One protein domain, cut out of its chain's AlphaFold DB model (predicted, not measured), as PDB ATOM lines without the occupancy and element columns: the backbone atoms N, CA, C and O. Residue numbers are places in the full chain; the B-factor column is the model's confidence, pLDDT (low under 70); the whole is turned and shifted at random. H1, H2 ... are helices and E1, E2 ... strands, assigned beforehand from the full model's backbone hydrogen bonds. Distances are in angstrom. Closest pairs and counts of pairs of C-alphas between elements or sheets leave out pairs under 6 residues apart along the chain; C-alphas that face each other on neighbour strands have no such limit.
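AT A GLANCE: This is residues 1 to 60 of the 98 residues of an uncharacterized protein of Gemmatimonadetes bacterium (UniProt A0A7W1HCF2). A single helix, H1, packs over one face of a small two-strand hairpin, E1 and E2, nearer to E1 than to E2, and the other face of the hairpin is bare. A long tail without a named element, residues 1 to 19, leads in from one side of this small body, its first part looping well away from the helix and the hairpin. The printed part has 60 residues, with one named helix and two named strands in the order H1, E1, E2, and the sheet, of order E1 - E2, is antiparallel. The class is mixed, helices and strands, though under half of the residues, 25, are in named elements. The whole is loose, with a radius of gyration of the C-alphas of 13.8 A and spans of 36 by 31 by 20 A.

HOW THE PARTS SIT: Residues 1 to 19 have C-alphas 9 to 22 A from the mean of the C-alphas. H1, residues 20 to 34, follows, and its O i to N i+4 pairs are all within hydrogen-bond range. A tight link of 5 residues joins H1 to E1, residues 40 to 44. The closest C-alphas of H1 and E1 are those of Val 33 and His 40, 6.0 A apart, and their centres are 10.0 A apart. A second tight link, also of 5 residues, joins E1 to E2, residues 50 to 54, and the two strands form a hairpin. They are antiparallel neighbours, with 171 degrees between their directions. The C-alphas of residues 42 and 52 face each other at 4.8 A. N 41 and O 53 are within hydrogen-bond range at 2.8 A, and so are N 53 and O 41 at 2.9 A. The closest C-alphas of H1 and E2 are those of Val 33 and Arg 54, 7.1 A apart, and their centres are 12.0 A apart.

IN THESE COORDINATES: H1, Asp 20 to Ile 34, begins with C-alpha 20 at (88.682, 86.763, 13.205) and is 21.4 A long from first to last C-alpha. E1, His 40 to Ser 44, is 12.8 A long and begins with C-alpha 40 at (93.535, 66.883, 7.649). E2, Glu 50 to Arg 54, is 13.0 A long and ends with C-alpha 54 at (89.572, 65.131, 8.887).

THE WHOLE: The two C-alphas farthest apart are those of Met 1 and Lys 37, at 36.5 A. The printed part has no cut, and neither link between named elements is long. The mean pLDDT of the printed part is 72.7. Residues 1 to 6, 8 to 16, 47 to 49 and 56 to 60 are under 70, while H1 has a mean of 86.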
ATOM      1  N   MET A   1      80.121  75.136  31.967       54.06
ATOM      2  CA  MET A   1      78.806  75.283  31.306       54.06
ATOM      3  C   MET A   1      78.454  73.909  30.749       54.06
ATOM      4  O   MET A   1      79.372  73.229  30.323       54.06
ATOM      5  N   ARG A   2      77.215  73.415  30.885       53.44
ATOM      6  CA  ARG A   2      76.841  72.064  30.421       53.44
ATOM      7  C   ARG A   2      76.156  72.207  29.070       53.44
ATOM      8  O   ARG A   2      75.061  72.757  29.015       53.44
ATOM      9  N   ILE A   3      76.834  71.783  28.009       57.59
ATOM     10  CA  ILE A   3      76.315  71.838  26.643       57.59
ATOM     11  C   ILE A   3      75.834  70.442  26.262       57.59
ATOM     12  O   ILE A   3      76.560  69.454  26.373       57.59
ATOM     13  N   GLU A   4      74.577  70.369  25.850       67.00
ATOM     14  CA  GLU A   4      73.910  69.134  25.462       67.00
ATOM     15  C   GLU A   4      73.606  69.174  23.966       67.00
ATOM     16  O   GLU A   4      73.312  70.232  23.402       67.00
ATOM     17  N   ASN A   5      73.682  68.025  23.298       65.56
ATOM     18  CA  ASN A   5      73.264  67.936  21.902       65.56
ATOM     19  C   ASN A   5      71.724  67.996  21.777       65.56
ATOM     20  O   ASN A   5      70.993  67.961  22.765       65.56
ATOM     21  N   ARG A   6      71.191  68.026  20.545       66.19
ATOM     22  CA  ARG A   6      69.726  68.014  20.299       66.19
ATOM     23  C   ARG A   6      68.995  66.790  20.881       66.19
ATOM     24  O   ARG A   6      67.769  66.782  20.888       66.19
ATOM     25  N   LYS A   7      69.725  65.764  21.325       72.75
ATOM     26  CA  LYS A   7      69.208  64.546  21.961       72.75
ATOM     27  C   LYS A   7      69.370  64.554  23.493       72.75
ATOM     28  O   LYS A   7      68.980  63.582  24.128       72.75
ATOM     29  N   GLY A   8      69.902  65.630  24.085       68.00
ATOM     30  CA  GLY A   8      70.111  65.765  25.532       68.00
ATOM     31  C   GLY A   8      71.366  65.066  26.066       68.00
ATOM     32  O   GLY A   8      71.519  64.918  27.277       68.00
ATOM     33  N   GLU A   9      72.267  64.608  25.195       65.81
ATOM     34  CA  GLU A   9      73.508  63.954  25.614       65.81
ATOM     35  C   GLU A   9      74.559  65.007  25.973       65.81
ATOM     36  O   GLU A   9      74.755  65.979  25.239       65.81
ATOM     37  N   SER A  10      75.244  64.797  27.101       47.69
ATOM     38  CA  SER A  10      76.338  65.658  27.553       47.69
ATOM     39  C   SER A  10      77.503  65.556  26.574       47.69
ATOM     40  O   SER A  10      78.135  64.505  26.467       47.69
ATOM     41  N   LEU A  11      77.807  66.650  25.882       56.78
ATOM     42  CA  LEU A  11      78.973  66.727  25.011       56.78
ATOM     43  C   LEU A  11      80.217  66.993  25.865       56.78
ATOM     44  O   LEU A  11      80.209  67.863  26.737       56.78
ATOM     45  N   SER A  12      81.289  66.233  25.629       56.50
ATOM     46  CA  SER A  12      82.617  66.595  26.129       56.50
ATOM     47  C   SER A  12      83.078  67.806  25.321       56.50
ATOM     48  O   SER A  12      83.377  67.696  24.135       56.50
ATOM     49  N   GLU A  13      82.998  68.983  25.931       58.25
ATOM     50  CA  GLU A  13      83.274  70.247  25.261       58.25
ATOM     51  C   GLU A  13      84.785  70.523  25.264       58.25
ATOM     52  O   GLU A  13      85.376  70.777  26.313       58.25
ATOM     53  N   ALA A  14      85.410  70.483  24.087       63.16
ATOM     54  CA  ALA A  14      86.685  71.146  23.843       63.16
ATOM     55  C   ALA A  14      86.372  72.533  23.270       63.16
ATOM     56  O   ALA A  14      86.177  72.692  22.065       63.16
ATOM     57  N   THR A  15      86.233  73.533  24.140       64.81
ATOM     58  CA  THR A  15      86.015  74.916  23.703       64.81
ATOM     59  C   THR A  15      87.327  75.461  23.144       64.81
ATOM     60  O   THR A  15      88.283  75.669  23.889       64.81
ATOM     61  N   VAL A  16      87.373  75.693  21.834       67.75
ATOM     62  CA  VAL A  16      88.493  76.362  21.162       67.75
ATOM     63  C   VAL A  16      88.107  77.822  20.947       67.75
ATOM     64  O   VAL A  16      87.020  78.108  20.447       67.75
ATOM     65  N   THR A  17      88.970  78.746  21.368       74.81
ATOM     66  CA  THR A  17      88.753  80.187  21.151       74.81
ATOM     67  C   THR A  17      89.542  80.616  19.927       74.81
ATOM     68  O   THR A  17      90.729  80.311  19.861       74.81
ATOM     69  N   VAL A  18      88.883  81.298  18.992       78.25
ATOM     70  CA  VAL A  18      89.464  81.727  17.713       78.25
ATOM     71  C   VAL A  18      89.225  83.213  17.491       78.25
ATOM     72  O   VAL A  18      88.144  83.716  17.816       78.25
ATOM     73  N   ASP A  19      90.227  83.907  16.962       85.19
ATOM     74  CA  ASP A  19      90.087  85.279  16.476       85.19
ATOM     75  C   ASP A  19      89.556  85.347  15.029       85.19
ATOM     76  O   ASP A  19      89.366  84.327  14.365       85.19
ATOM     77  N   ASP A  20      89.267  86.557  14.538       86.81
ATOM     78  CA  ASP A  20      88.682  86.763  13.205       86.81
ATOM     79  C   ASP A  20      89.579  86.248  12.065       86.81
ATOM     80  O   ASP A  20      89.066  85.762  11.057       86.81
ATOM     81  N   ASN A  21      90.906  86.331  12.204       84.19
ATOM     82  CA  ASN A  21      91.835  85.828  11.190       84.19
ATOM     83  C   ASN A  21      91.920  84.302  11.258       84.19
ATOM     84  O   ASN A  21      91.835  83.634  10.231       84.19
ATOM     85  N   GLU A  22      92.001  83.749  12.467       80.81
ATOM     86  CA  GLU A  22      91.995  82.304  12.697       80.81
ATOM     87  C   GLU A  22      90.699  81.658  12.191       80.81
ATOM     88  O   GLU A  22      90.719  80.545  11.668       80.81
ATOM     89  N   LEU A  23      89.565  82.361  12.284       85.44
ATOM     90  CA  LEU A  23      88.290  81.901  11.738       85.44
ATOM     91  C   LEU A  23      88.337  81.786  10.207       85.44
ATOM     92  O   LEU A  23      87.829  80.814   9.646       85.44
ATOM     93  N   VAL A  24      88.960  82.750   9.525       88.19
ATOM     94  CA  VAL A  24      89.155  82.705   8.067       88.19
ATOM     95  C   VAL A  24      90.107  81.570   7.684       88.19
ATOM     96  O   VAL A  24      89.793  80.802   6.773       88.19
ATOM     97  N   ASP A  25      91.208  81.407   8.416       84.88
ATOM     98  CA  ASP A  25      92.177  80.331   8.196       84.88
ATOM     99  C   ASP A  25      91.549  78.947   8.406       84.88
ATOM    100  O   ASP A  25      91.798  78.020   7.631       84.88
ATOM    101  N   LEU A  26      90.670  78.803   9.403       85.69
ATOM    102  CA  LEU A  26      89.895  77.585   9.635       85.69
ATOM    103  C   LEU A  26      88.940  77.285   8.479       85.69
ATOM    104  O   LEU A  26      88.872  76.142   8.026       85.69
ATOM    105  N   LEU A  27      88.211  78.291   7.985       88.06
ATOM    106  CA  LEU A  27      87.298  78.122   6.853       88.06
ATOM    107  C   LEU A  27      88.052  77.730   5.577       88.06
ATOM    108  O   LEU A  27      87.607  76.842   4.847       88.06
ATOM    109  N   GLN A  28      89.203  78.354   5.326       88.38
ATOM    110  CA  GLN A  28      90.040  78.040   4.175       88.38
ATOM    111  C   GLN A  28      90.668  76.650   4.297       88.38
ATOM    112  O   GLN A  28      90.607  75.857   3.359       88.38
ATOM    113  N   GLY A  29      91.211  76.318   5.465       85.81
ATOM    114  CA  GLY A  29      91.783  75.006   5.730       85.81
ATOM    115  C   GLY A  29      90.748  73.883   5.636       85.81
ATOM    116  O   GLY A  29      91.053  72.805   5.128       85.81
ATOM    117  N   LEU A  30      89.504  74.138   6.049       86.12
ATOM    118  CA  LEU A  30      88.401  73.199   5.864       86.12
ATOM    119  C   LEU A  30      88.062  73.009   4.379       86.12
ATOM    120  O   LEU A  30      87.832  71.879   3.948       86.12
ATOM    121  N   ALA A  31      88.055  74.088   3.592       86.25
ATOM    122  CA  ALA A  31      87.849  74.009   2.148       86.25
ATOM    123  C   ALA A  31      88.956  73.188   1.465       86.25
ATOM    124  O   ALA A  31      88.651  72.320   0.652       86.25
ATOM    125  N   ASP A  32      90.216  73.379   1.861       86.75
ATOM    126  CA  ASP A  32      91.343  72.592   1.350       86.75
ATOM    127  C   ASP A  32      91.206  71.093   1.668       86.75
ATOM    128  O   ASP A  32      91.551  70.257   0.831       86.75
ATOM    129  N   VAL A  33      90.674  70.735   2.845       84.06
ATOM    130  CA  VAL A  33      90.384  69.333   3.206       84.06
ATOM    131  C   VAL A  33      89.232  68.760   2.375       84.06
ATOM    132  O   VAL A  33      89.266  67.601   1.967       84.06
ATOM    133  N   ILE A  34      88.202  69.558   2.087       84.44
ATOM    134  CA  ILE A  34      87.077  69.133   1.236       84.44
ATOM    135  C   ILE A  34      87.532  68.919  -0.214       84.44
ATOM    136  O   ILE A  34      87.096  67.965  -0.861       84.44
ATOM    137  N   GLU A  35      88.412  69.788  -0.708       86.62
ATOM    138  CA  GLU A  35      88.982  69.738  -2.058       86.62
ATOM    139  C   GLU A  35      90.151  68.749  -2.200       86.62
ATOM    140  O   GLU A  35      90.774  68.696  -3.259       86.62
ATOM    141  N   ASP A  36      90.440  67.957  -1.162       81.38
ATOM    142  CA  ASP A  36      91.494  66.931  -1.156       81.38
ATOM    143  C   ASP A  36      92.912  67.500  -1.378       81.38
ATOM    144  O   ASP A  36      93.850  66.805  -1.766       81.38
ATOM    145  N   LYS A  37      93.087  68.800  -1.114       85.12
ATOM    146  CA  LYS A  37      94.389  69.483  -1.144       85.12
ATOM    147  C   LYS A  37      95.189  69.236   0.134       85.12
ATOM    148  O   LYS A  37      96.408  69.415   0.136       85.12
ATOM    149  N   ARG A  38      94.509  68.860   1.222       76.12
ATOM    150  CA  ARG A  38      95.092  68.479   2.516       76.12
ATOM    151  C   ARG A  38      94.325  67.306   3.114       76.12
ATOM    152  O   ARG A  38      93.103  67.303   3.105       76.12
ATOM    153  N   GLU A  39      95.040  66.354   3.707       74.81
ATOM    154  CA  GLU A  39      94.421  65.170   4.324       74.81
ATOM    155  C   GLU A  39      93.648  65.501   5.613       74.81
ATOM    156  O   GLU A  39      92.608  64.910   5.905       74.81
ATOM    157  N   HIS A  40      94.155  66.448   6.403       78.56
ATOM    158  CA  HIS A  40      93.535  66.883   7.649       78.56
ATOM    159  C   HIS A  40      93.922  68.325   7.988       78.56
ATOM    160  O   HIS A  40      94.990  68.820   7.619       78.56
ATOM    161  N   LEU A  41      93.038  68.991   8.722       81.50
ATOM    162  CA  LEU A  41      93.271  70.284   9.341       81.50
ATOM    163  C   LEU A  41      93.644  70.059  10.802       81.50
ATOM    164  O   LEU A  41      92.921  69.385  11.534       81.50
ATOM    165  N   HIS A  42      94.759  70.644  11.215       78.75
ATOM    166  CA  HIS A  42      95.238  70.573  12.584       78.75
ATOM    167  C   HIS A  42      95.255  71.975  13.180       78.75
ATOM    168  O   HIS A  42      95.953  72.854  12.673       78.75
ATOM    169  N   PHE A  43      94.477  72.181  14.235       77.69
ATOM    170  CA  PHE A  43      94.398  73.450  14.941       77.69
ATOM    171  C   PHE A  43      94.796  73.240  16.399       77.69
ATOM    172  O   PHE A  43      94.091  72.582  17.163       77.69
ATOM    173  N   SER A  44      95.942  73.793  16.781       73.62
ATOM    174  CA  SER A  44      96.488  73.687  18.132       73.62
ATOM    175  C   SER A  44      96.459  75.051  18.810       73.62
ATOM    176  O   SER A  44      97.125  75.978  18.347       73.62
ATOM    177  N   GLN A  45      95.743  75.174  19.928       70.19
ATOM    178  CA  GLN A  45      95.780  76.385  20.743       70.19
ATOM    179  C   GLN A  45      96.950  76.313  21.741       70.19
ATOM    180  O   GLN A  45      97.169  75.284  22.382       70.19
ATOM    181  N   ALA A  46      97.714  77.399  21.898       70.69
ATOM    182  CA  ALA A  46      98.863  77.429  22.805       70.69
ATOM    183  C   ALA A  46      98.436  77.141  24.261       70.69
ATOM    184  O   ALA A  46      97.778  77.960  24.900       70.69
ATOM    185  N   GLY A  47      98.814  75.966  24.779       66.62
ATOM    186  CA  GLY A  47      98.447  75.508  26.127       66.62
ATOM    187  C   GLY A  47      96.978  75.089  26.291       66.62
ATOM    188  O   GLY A  47      96.518  74.975  27.426       66.62
ATOM    189  N   GLY A  48      96.251  74.886  25.187       67.12
ATOM    190  CA  GLY A  48      94.822  74.574  25.165       67.12
ATOM    191  C   GLY A  48      94.487  73.268  24.443       67.12
ATOM    192  O   GLY A  48      95.337  72.400  24.255       67.12
ATOM    193  N   ALA A  49      93.216  73.125  24.069       67.44
ATOM    194  CA  ALA A  49      92.729  71.971  23.327       67.44
ATOM    195  C   ALA A  49      93.268  71.950  21.887       67.44
ATOM    196  O   ALA A  49      93.533  72.989  21.278       67.44
ATOM    197  N   GLU A  50      93.395  70.743  21.349       72.94
ATOM    198  CA  GLU A  50      93.813  70.484  19.976       72.94
ATOM    199  C   GLU A  50      92.613  69.951  19.191       72.94
ATOM    200  O   GLU A  50      91.930  69.021  19.630       72.94
ATOM    201  N   LEU A  51      92.320  70.580  18.054       74.00
ATOM    202  CA  LEU A  51      91.211  70.229  17.178       74.00
ATOM    203  C   LEU A  51      91.764  69.688  15.862       74.00
ATOM    204  O   LEU A  51      92.439  70.395  15.112       74.00
ATOM    205  N   VAL A  52      91.429  68.435  15.565       76.69
ATOM    206  CA  VAL A  52      91.781  67.786  14.300       76.69
ATOM    207  C   VAL A  52      90.513  67.558  13.495       76.69
ATOM    208  O   VAL A  52      89.621  66.825  13.920       76.69
ATOM    209  N   VAL A  53      90.430  68.183  12.322       76.19
ATOM    210  CA  VAL A  53      89.314  68.003  11.391       76.19
ATOM    211  C   VAL A  53      89.814  67.217  10.191       76.19
ATOM    212  O   VAL A  53      90.637  67.693   9.413       76.19
ATOM    213  N   ARG A  54      89.307  65.996  10.038       73.06
ATOM    214  CA  ARG A  54      89.572  65.131   8.887       73.06
ATOM    215  C   ARG A  54      88.268  64.819   8.175       73.06
ATOM    216  O   ARG A  54      87.222  64.693   8.816       73.06
ATOM    217  N   ARG A  55      88.324  64.661   6.855       73.44
ATOM    218  CA  ARG A  55      87.200  64.092   6.112       73.44
ATOM    219  C   ARG A  55      87.058  62.633   6.542       73.44
ATOM    220  O   ARG A  55      88.047  61.910   6.573       73.44
ATOM    221  N   SER A  56      85.848  62.203   6.897       65.62
ATOM    222  CA  SER A  56      85.583  60.792   7.187       65.62
ATOM    223  C   SER A  56      85.672  59.997   5.884       65.62
ATOM    224  O   SER A  56      84.677  59.793   5.188       65.62
ATOM    225  N   THR A  57      86.880  59.613   5.498       55.44
ATOM    226  CA  THR A  57      87.101  58.568   4.508       55.44
ATOM    227  C   THR A  57      86.803  57.233   5.171       55.44
ATOM    228  O   THR A  57      87.281  56.951   6.265       55.44
ATOM    229  N   GLU A  58      86.032  56.400   4.482       48.44
ATOM    230  CA  GLU A  58      85.570  55.055   4.865       48.44
ATOM    231  C   GLU A  58      86.709  54.066   5.233       48.44
ATOM    232  O   GLU A  58      86.457  52.932   5.622       48.44
ATOM    233  N   ALA A  59      87.969  54.509   5.139       48.59
ATOM    234  CA  ALA A  59      89.180  53.799   5.539       48.59
ATOM    235  C   ALA A  59      89.544  53.941   7.032       48.59
ATOM    236  O   ALA A  59      90.379  53.178   7.515       48.59
ATOM    237  N   ASP A  60      88.919  54.856   7.783       50.22
ATOM    238  CA  ASP A  60      88.921  54.782   9.247       50.22
ATOM    239  C   ASP A  60      87.928  53.702   9.679       50.22
ATOM    240  O   ASP A  60      86.814  53.984  10.123       50.22
TER     241      ASP A  60